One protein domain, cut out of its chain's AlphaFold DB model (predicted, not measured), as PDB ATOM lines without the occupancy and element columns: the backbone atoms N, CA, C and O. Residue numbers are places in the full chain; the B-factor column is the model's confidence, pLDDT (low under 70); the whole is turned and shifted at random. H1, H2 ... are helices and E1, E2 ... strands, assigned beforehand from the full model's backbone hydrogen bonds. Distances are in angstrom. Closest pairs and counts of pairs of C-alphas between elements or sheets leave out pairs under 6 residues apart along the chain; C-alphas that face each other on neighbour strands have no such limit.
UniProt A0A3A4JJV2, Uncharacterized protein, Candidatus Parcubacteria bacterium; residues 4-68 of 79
ATOM      1  N   ILE A   4     233.149 225.580 286.341       77.00
ATOM      2  CA  ILE A   4     231.866 225.859 285.694       77.00
ATOM      3  C   ILE A   4     231.817 225.013 284.430       77.00
ATOM      4  O   ILE A   4     232.723 225.102 283.607       77.00
ATOM      5  N   HIS A   5     230.811 224.140 284.323       78.62
ATOM      6  CA  HIS A   5     230.659 223.210 283.195       78.62
ATOM      7  C   HIS A   5     231.929 222.384 282.888       78.62
ATOM      8  O   HIS A   5     232.243 222.129 281.739       78.62
ATOM      9  N   ASN A   6     232.676 221.954 283.916       80.62
ATOM     10  CA  ASN A   6     233.986 221.272 283.820       80.62
ATOM     11  C   ASN A   6     235.179 222.132 283.361       80.62
ATOM     12  O   ASN A   6     236.280 221.608 283.192       80.62
ATOM     13  N   HIS A   7     235.014 223.448 283.256       78.69
ATOM     14  CA  HIS A   7     236.095 224.379 282.939       78.69
ATOM     15  C   HIS A   7     236.488 225.196 284.168       78.69
ATOM     16  O   HIS A   7     235.640 225.626 284.952       78.69
ATOM     17  N   GLN A   8     237.790 225.402 284.363       83.81
ATOM     18  CA  GLN A   8     238.282 226.324 285.384       83.81
ATOM     19  C   GLN A   8     238.103 227.750 284.879       83.81
ATOM     20  O   GLN A   8     238.711 228.130 283.878       83.81
ATOM     21  N   ILE A   9     237.254 228.507 285.574       84.94
ATOM     22  CA  ILE A   9     236.966 229.898 285.237       84.94
ATOM     23  C   ILE A   9     237.287 230.775 286.431       84.94
ATOM     24  O   ILE A   9     236.833 230.516 287.547       84.94
ATOM     25  N   ASP A  10     238.080 231.807 286.187       88.12
ATOM     26  CA  ASP A  10     238.322 232.886 287.132       88.12
ATOM     27  C   ASP A  10     237.411 234.075 286.830       88.12
ATOM     28  O   ASP A  10     236.995 234.269 285.692       88.12
ATOM     29  N   GLY A  11     237.064 234.874 287.831       85.75
ATOM     30  CA  GLY A  11     236.211 236.037 287.610       85.75
ATOM     31  C   GLY A  11     235.600 236.601 288.878       85.75
ATOM     32  O   GLY A  11     235.677 236.011 289.959       85.75
ATOM     33  N   ASP A  12     234.976 237.763 288.733       85.06
ATOM     34  CA  ASP A  12     234.240 238.402 289.813       85.06
ATOM     35  C   ASP A  12     232.931 237.653 290.127       85.06
ATOM     36  O   ASP A  12     232.453 236.814 289.358       85.06
ATOM     37  N   SER A  13     232.333 237.939 291.287       87.00
ATOM     38  CA  SER A  13     231.121 237.239 291.731       87.00
ATOM     39  C   SER A  13     229.946 237.398 290.763       87.00
ATOM     40  O   SER A  13     229.131 236.478 290.674       87.00
ATOM     41  N   ASP A  14     229.833 238.532 290.069       87.62
ATOM     42  CA  ASP A  14     228.745 238.788 289.131       87.62
ATOM     43  C   ASP A  14     229.028 238.076 287.798       87.62
ATOM     44  O   ASP A  14     228.153 237.378 287.292       87.62
ATOM     45  N   GLY A  15     230.264 238.120 287.290       87.00
ATOM     46  CA  GLY A  15     230.682 237.358 286.105       87.00
ATOM     47  C   GLY A  15     230.518 235.844 286.272       87.00
ATOM     48  O   GLY A  15     229.947 235.167 285.412       87.00
ATOM     49  N   LEU A  16     230.932 235.303 287.421       89.44
ATOM     50  CA  LEU A  16     230.742 233.889 287.755       89.44
ATOM     51  C   LEU A  16     229.264 233.522 287.940       89.44
ATOM     52  O   LEU A  16     228.887 232.371 287.723       89.44
ATOM     53  N   HIS A  17     228.425 234.463 288.372       89.69
ATOM     54  CA  HIS A  17     226.987 234.240 288.465       89.69
ATOM     55  C   HIS A  17     226.332 234.249 287.081       89.69
ATOM     56  O   HIS A  17     225.528 233.366 286.799       89.69
ATOM     57  N   ALA A  18     226.715 235.185 286.210       88.62
ATOM     58  CA  ALA A  18     226.229 235.285 284.837       88.62
ATOM     59  C   ALA A  18     226.543 234.026 284.025       88.62
ATOM     60  O   ALA A  18     225.653 233.436 283.424       88.62
ATOM     61  N   ILE A  19     227.790 233.555 284.063       88.94
ATOM     62  CA  ILE A  19     228.207 232.392 283.272       88.94
ATOM     63  C   ILE A  19     227.590 231.072 283.772       88.94
ATOM     64  O   ILE A  19     227.470 230.119 283.012       88.94
ATOM     65  N   LYS A  20     227.156 231.015 285.040       89.38
ATOM     66  CA  LYS A  20     226.386 229.886 285.597       89.38
ATOM     67  C   LYS A  20     224.917 229.880 285.177       89.38
ATOM     68  O   LYS A  20     224.255 228.871 285.396       89.38
ATOM     69  N   GLN A  21     224.394 230.998 284.673       89.12
ATOM     70  CA  GLN A  21     223.024 231.065 284.156       89.12
ATOM     71  C   GLN A  21     222.921 230.482 282.749       89.12
ATOM     72  O   GLN A  21     221.839 230.033 282.387       89.12
ATOM     73  N   LEU A  22     224.027 230.481 281.997       87.94
ATOM     74  CA  LEU A  22     224.104 229.831 280.695       87.94
ATOM     75  C   LEU A  22     223.921 228.327 280.860       87.94
ATOM     76  O   LEU A  22     224.533 227.703 281.744       87.94
ATOM     77  N   ASP A  23     223.109 227.744 279.987       89.31
ATOM     78  CA  ASP A  23     223.056 226.295 279.875       89.31
ATOM     79  C   ASP A  23     224.367 225.739 279.290       89.31
ATOM     80  O   ASP A  23     225.272 226.472 278.880       89.31
ATOM     81  N   SER A  24     224.514 224.416 279.331       86.94
ATOM     82  CA  SER A  24     225.751 223.767 278.900       86.94
ATOM     83  C   SER A  24     226.034 223.963 277.407       86.94
ATOM     84  O   SER A  24     227.201 224.087 277.048       86.94
ATOM     85  N   GLU A  25     225.009 224.038 276.553       89.62
ATOM     86  CA  GLU A  25     225.183 224.219 275.106       89.62
ATOM     87  C   GLU A  25     225.610 225.659 274.791       89.62
ATOM     88  O   GLU A  25     226.585 225.880 274.068       89.62
ATOM     89  N   GLU A  26     224.939 226.649 275.388       88.81
ATOM     90  CA  GLU A  26     225.311 228.065 275.275       88.81
ATOM     91  C   GLU A  26     226.741 228.310 275.767       88.81
ATOM     92  O   GLU A  26     227.534 229.005 275.120       88.81
ATOM     93  N   PHE A  27     227.090 227.703 276.901       90.06
ATOM     94  CA  PHE A  27     228.422 227.800 277.469       90.06
ATOM     95  C   PHE A  27     229.488 227.165 276.564       90.06
ATOM     96  O   PHE A  27     230.551 227.756 276.375       90.06
ATOM     97  N   GLU A  28     229.240 225.988 275.985       90.31
ATOM     98  CA  GLU A  28     230.197 225.333 275.083       90.31
ATOM     99  C   GLU A  28     230.461 226.167 273.826       90.31
ATOM    100  O   GLU A  28     231.615 226.319 273.415       90.31
ATOM    101  N   VAL A  29     229.415 226.766 273.246       91.81
ATOM    102  CA  VAL A  29     229.551 227.678 272.100       91.81
ATOM    103  C   VAL A  29     230.402 228.890 272.475       91.81
ATOM    104  O   VAL A  29     231.330 229.245 271.741       91.81
ATOM    105  N   LEU A  30     230.132 229.496 273.634       91.62
ATOM    106  CA  LEU A  30     230.907 230.617 274.164       91.62
ATOM    107  C   LEU A  30     232.381 230.242 274.363       91.62
ATOM    108  O   LEU A  30     233.287 230.975 273.959       91.62
ATOM    109  N   PHE A  31     232.621 229.085 274.976       90.00
ATOM    110  CA  PHE A  31     233.949 228.589 275.295       90.00
ATOM    111  C   PHE A  31     234.761 228.299 274.028       90.00
ATOM    112  O   PHE A  31     235.909 228.730 273.910       90.00
ATOM    113  N   GLU A  32     234.171 227.625 273.039       91.00
ATOM    114  CA  GLU A  32     234.826 227.365 271.755       91.00
ATOM    115  C   GLU A  32     235.094 228.657 270.971       91.00
ATOM    116  O   GLU A  32     236.151 228.779 270.342       91.00
ATOM    117  N   HIS A  33     234.198 229.647 271.046       91.94
ATOM    118  CA  HIS A  33     234.437 230.963 270.459       91.94
ATOM    119  C   HIS A  33     235.634 231.663 271.120       91.94
ATOM    120  O   HIS A  33     236.577 232.045 270.423       91.94
ATOM    121  N   ALA A  34     235.663 231.748 272.455       91.00
ATOM    122  CA  ALA A  34     236.775 232.347 273.202       91.00
ATOM    123  C   ALA A  34     238.097 231.614 272.943       91.00
ATOM    124  O   ALA A  34     239.153 232.224 272.785       91.00
ATOM    125  N   LYS A  35     238.051 230.289 272.800       88.75
ATOM    126  CA  LYS A  35     239.225 229.477 272.487       88.75
ATOM    127  C   LYS A  35     239.819 229.777 271.112       88.75
ATOM    128  O   LYS A  35     241.042 229.710 270.979       88.75
ATOM    129  N   ARG A  36     238.989 230.088 270.110       89.94
ATOM    130  CA  ARG A  36     239.418 230.385 268.730       89.94
ATOM    131  C   ARG A  36     239.800 231.846 268.526       89.94
ATOM    132  O   ARG A  36     240.741 232.114 267.787       89.94
ATOM    133  N   HIS A  37     239.081 232.762 269.168       90.38
ATOM    134  CA  HIS A  37     239.199 234.204 268.938       90.38
ATOM    135  C   HIS A  37     239.912 234.957 270.068       90.38
ATOM    136  O   HIS A  37     240.214 236.135 269.911       90.38
ATOM    137  N   GLY A  38     240.212 234.291 271.184       87.31
ATOM    138  CA  GLY A  38     240.815 234.886 272.378       87.31
ATOM    139  C   GLY A  38     239.777 235.375 273.388       87.31
ATOM    140  O   GLY A  38     240.027 235.317 274.588       87.31
ATOM    141  N   GLU A  39     238.592 235.777 272.928       91.62
ATOM    142  CA  GLU A  39     237.489 236.206 273.788       91.62
ATOM    143  C   GLU A  39     236.106 235.914 273.179       91.62
ATOM    144  O   GLU A  39     235.961 235.663 271.978       91.62
ATOM    145  N   ALA A  40     235.079 235.909 274.025       92.12
ATOM    146  CA  ALA A  40     233.680 235.793 273.632       92.12
ATOM    147  C   ALA A  40     232.797 236.648 274.542       92.12
ATOM    148  O   ALA A  40     232.892 236.558 275.765       92.12
ATOM    149  N   ASN A  41     231.917 237.447 273.945       91.38
ATOM    150  CA  ASN A  41     230.997 238.312 274.677       91.38
ATOM    151  C   ASN A  41     229.651 237.612 274.866       91.38
ATOM    152  O   ASN A  41     229.184 236.910 273.970       91.38
ATOM    153  N   PHE A  42     229.028 237.822 276.019       90.69
ATOM    154  CA  PHE A  42     227.706 237.297 276.335       90.69
ATOM    155  C   PHE A  42     226.954 238.207 277.293       90.69
ATOM    156  O   PHE A  42     227.527 239.068 277.958       90.69
ATOM    157  N   GLU A  43     225.650 237.995 277.380       89.56
ATOM    158  CA  GLU A  43     224.785 238.723 278.294       89.56
ATOM    159  C   GLU A  43     224.416 237.843 279.486       89.56
ATOM    160  O   GLU A  43     224.118 236.661 279.336       89.56
ATOM    161  N   GLY A  44     224.400 238.432 280.679       86.62
ATOM    162  CA  GLY A  44     223.953 237.777 281.904       86.62
ATOM    163  C   GLY A  44     223.013 238.667 282.702       86.62
ATOM    164  O   GLY A  44     223.078 239.895 282.619       86.62
ATOM    165  N   THR A  45     222.127 238.065 283.497       87.75
ATOM    166  CA  THR A  45     221.183 238.828 284.324       87.75
ATOM    167  C   THR A  45     221.646 238.873 285.775       87.75
ATOM    168  O   THR A  45     221.571 237.883 286.495       87.75
ATOM    169  N   ILE A  46     222.068 240.041 286.257       86.06
ATOM    170  CA  ILE A  46     222.493 240.245 287.648       86.06
ATOM    171  C   ILE A  46     221.497 241.153 288.354       86.06
ATOM    172  O   ILE A  46     221.256 242.283 287.927       86.06
ATOM    173  N   LYS A  47     220.908 240.673 289.457       85.56
ATOM    174  CA  LYS A  47     219.934 241.438 290.265       85.56
ATOM    175  C   LYS A  47     218.790 242.031 289.414       85.56
ATOM    176  O   LYS A  47     218.364 243.161 289.637       85.56
ATOM    177  N   GLY A  48     218.324 241.275 288.415       84.62
ATOM    178  CA  GLY A  48     217.254 241.690 287.497       84.62
ATOM    179  C   GLY A  48     217.673 242.675 286.400       84.62
ATOM    180  O   GLY A  48     216.809 243.181 285.689       84.62
ATOM    181  N   LYS A  49     218.972 242.961 286.241       85.56
ATOM    182  CA  LYS A  49     219.512 243.801 285.163       85.56
ATOM    183  C   LYS A  49     220.322 242.953 284.188       85.56
ATOM    184  O   LYS A  49     221.154 242.164 284.627       85.56
ATOM    185  N   ARG A  50     220.109 243.149 282.884       86.50
ATOM    186  CA  ARG A  50     220.990 242.598 281.844       86.50
ATOM    187  C   ARG A  50     222.299 243.376 281.851       86.50
ATOM    188  O   ARG A  50     222.278 244.605 281.797       86.50
ATOM    189  N   LEU A  51     223.403 242.656 281.958       88.00
ATOM    190  CA  LEU A  51     224.760 243.177 281.885       88.00
ATOM    191  C   LEU A  51     225.525 242.370 280.838       88.00
ATOM    192  O   LEU A  51     225.272 241.179 280.658       88.00
ATOM    193  N   ASN A  52     226.470 243.027 280.181       89.06
ATOM    194  CA  ASN A  52     227.388 242.379 279.260       89.06
ATOM    195  C   ASN A  52     228.593 241.844 280.031       89.06
ATOM    196  O   ASN A  52     229.092 242.475 280.969       89.06
ATOM    197  N   PHE A  53     229.072 240.687 279.608       91.31
ATOM    198  CA  PHE A  53     230.242 240.007 280.131       91.31
ATOM    199  C   PHE A  53     231.090 239.516 278.971       91.31
ATOM    200  O   PHE A  53     230.596 239.274 277.871       91.31
ATOM    201  N   LYS A  54     232.372 239.316 279.242       92.56
ATOM    202  CA  LYS A  54     233.306 238.704 278.307       92.56
ATOM    203  C   LYS A  54     234.011 237.537 278.972       92.56
ATOM    204  O   LYS A  54     234.464 237.646 280.109       92.56
ATOM    205  N   LEU A  55     234.091 236.422 278.262       91.75
ATOM    206  CA  LEU A  55     234.934 235.286 278.587       91.75
ATOM    207  C   LEU A  55     236.226 235.418 277.788       91.75
ATOM    208  O   LEU A  55     236.204 235.358 276.564       91.75
ATOM    209  N   ILE A  56     237.344 235.581 278.477       91.44
ATOM    210  CA  ILE A  56     238.673 235.730 277.892       91.44
ATOM    211  C   ILE A  56     239.452 234.449 278.117       91.44
ATOM    212  O   ILE A  56     239.439 233.886 279.213       91.44
ATOM    213  N   ARG A  57     240.166 234.006 277.089       90.06
ATOM    214  CA  ARG A  57     241.170 232.959 277.205       90.06
ATOM    215  C   ARG A  57     242.518 233.587 277.539       90.06
ATOM    216  O   ARG A  57     243.080 234.338 276.745       90.06
ATOM    217  N   GLU A  58     243.052 233.233 278.696       86.56
ATOM    218  CA  GLU A  58     244.374 233.661 279.139       86.56
ATOM    219  C   GLU A  58     245.472 232.813 278.468       86.56
ATOM    220  O   GLU A  58     245.246 231.697 277.977       86.56
ATOM    221  N   SER A  59     246.696 233.347 278.435       82.56
ATOM    222  CA  SER A  59     247.837 232.701 277.757       82.56
ATOM    223  C   SER A  59     248.266 231.376 278.401       82.56
ATOM    224  O   SER A  59     248.894 230.548 277.745       82.56
ATOM    225  N   ASP A  60     247.918 231.161 279.670       80.81
ATOM    226  CA  ASP A  60     248.176 229.929 280.420       80.81
ATOM    227  C   ASP A  60     247.117 228.832 280.178       80.81
ATOM    228  O   ASP A  60     247.221 227.732 280.721       80.81
ATOM    229  N   GLY A  61     246.112 229.106 279.337       77.19
ATOM    230  CA  GLY A  61     245.018 228.188 279.031       77.19
ATOM    231  C   GLY A  61     243.843 228.257 280.007       77.19
ATOM    232  O   GLY A  61     242.854 227.546 279.800       77.19
ATOM    233  N   THR A  62     243.911 229.112 281.029       84.94
ATOM    234  CA  THR A  62     242.768 229.413 281.894       84.94
ATOM    235  C   THR A  62     241.789 230.354 281.197       84.94
ATOM    236  O   THR A  62     242.093 230.954 280.162       84.94
ATOM    237  N   HIS A  63     240.565 230.424 281.721       86.94
ATOM    238  CA  HIS A  63     239.546 231.331 281.208       86.94
ATOM    239  C   HIS A  63     239.113 232.282 282.313       86.94
ATOM    240  O   HIS A  63     238.941 231.872 283.461       86.94
ATOM    241  N   ARG A  64     238.929 233.550 281.960       90.19
ATOM    242  CA  ARG A  64     238.558 234.614 282.883       90.19
ATOM    243  C   ARG A  64     237.290 235.293 282.400       90.19
ATOM    244  O   ARG A  64     237.218 235.700 281.247       90.19
ATOM    245  N   VAL A  65     236.287 235.404 283.262       91.00
ATOM    246  CA  VAL A  65     235.083 236.185 282.991       91.00
ATOM    247  C   VAL A  65     235.233 237.574 283.596       91.00
ATOM    248  O   VAL A  65     235.588 237.720 284.764       91.00
ATOM    249  N   GLU A  66     234.962 238.595 282.795       89.56
ATOM    250  CA  GLU A  66     234.925 239.986 283.238       89.56
ATOM    251  C   GLU A  66     233.574 240.598 282.877       89.56
ATOM    252  O   GLU A  66     233.068 240.404 281.771       89.56
ATOM    253  N   SER A  67     232.993 241.380 283.784       84.69
ATOM    254  CA  SER A  67     231.880 242.260 283.431       84.69
ATOM    255  C   SER A  67     232.355 243.353 282.472       84.69
ATOM    256  O   SER A  67     233.304 244.074 282.777       84.69
ATOM    257  N   GLU A  68     231.630 243.578 281.382       73.94
ATOM    258  CA  GLU A  68     231.802 244.734 280.486       73.94
ATOM    259  C   GLU A  68     231.215 246.027 281.115       73.94
ATOM    260  O   GLU A  68     230.918 247.013 280.451       73.94
TER     261      GLU A  68
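What this domain is: This is residues 4 to 68 of the 79 residues of an uncharacterized protein of Candidatus Parcubacteria bacterium (UniProt A0A3A4JJV2). A strongly twisted sheet of four strands curls round the short helix H1, while the longer helix H2 lies slantwise over E3; both helices are on one face and the other face is bare. The long hairpin of E2 and E3 runs along the longest axis, with its turn at one end and the link from E3 to E4 at the other. The printed part has 65 residues, with two named helices and four named strands in the order E1, H1, H2, E2, E3, E4. The sheet is mixed, in the order E1, E4, E3, E2, and the class is mixed, helices and strands. The whole is compact, with a radius of gyration of the C-alphas of 10.7 A, and elongated, with spans of 33 by 21 by 19 A.

Where its parts are: The longest strand, E3, covers residues 49 to 57 and measures 25.5 A from first to last C-alpha. E2, residues 39 to 46, measures 20.8 A and bends by 51 degrees at residue 43. E4, residues 63 to 67, measures 13.5 A and ends with C-alpha 67 at (231.880, 242.260, 283.431). E1, residues 7 to 11, measures 12.6 A and begins with C-alpha 7 at (236.095, 224.379, 282.939). H1, residues 13 to 19, measures 10.2 A. H2, residues 24 to 37, measures 19.7 A and begins with C-alpha 24 at (225.751, 223.767, 278.900).

How they stand to each other: E2, E3 and E4 form a meander, each strand the antiparallel neighbour of the one before. E2 and E3 are a hairpin, with N 42 and O 53 within hydrogen-bond range at 2.8 A. E3 and E4 are a hairpin too, with N 56 and O 64 at 2.8 A. E1, an edge strand, is parallel to E4 at 36 degrees, with N 10 and O 63 at 2.9 A. E1 and the other edge strand, E2, are apart. H1 and H2 are on the same face of the sheet E1, E4, E3, E2, an arrangement of two layers, one of helices and one the sheet. The sheet curls round H1; its closest C-alphas to E2 are those of Ala 18 and Gly 44, 4.5 A, and to E4 those of Gly 15 and Val 65, 5.5 A. H2 has a height over the sheet of 6.9 A and lies over E3, slantwise to the strands at 47 degrees on the local plane; its closest C-alphas to E3 are those of Ala 34 and Arg 57, 6.0 A. H1 and H2 are close but not clearly touching, with the C-alphas of Ile 19 and Phe 27 closest at 7.4 A, and about perpendicular at 80 degrees. In H1 and H2 every O i to N i+4 pair is within hydrogen-bond range.

The domain as a whole: The two C-alphas farthest apart are those of Gly 48 and Asp 60, 33.8 A. The printed part has no cut, and its five links between named elements are tight. The mean pLDDT of the printed part is 87.5, and no printed residue is under 70.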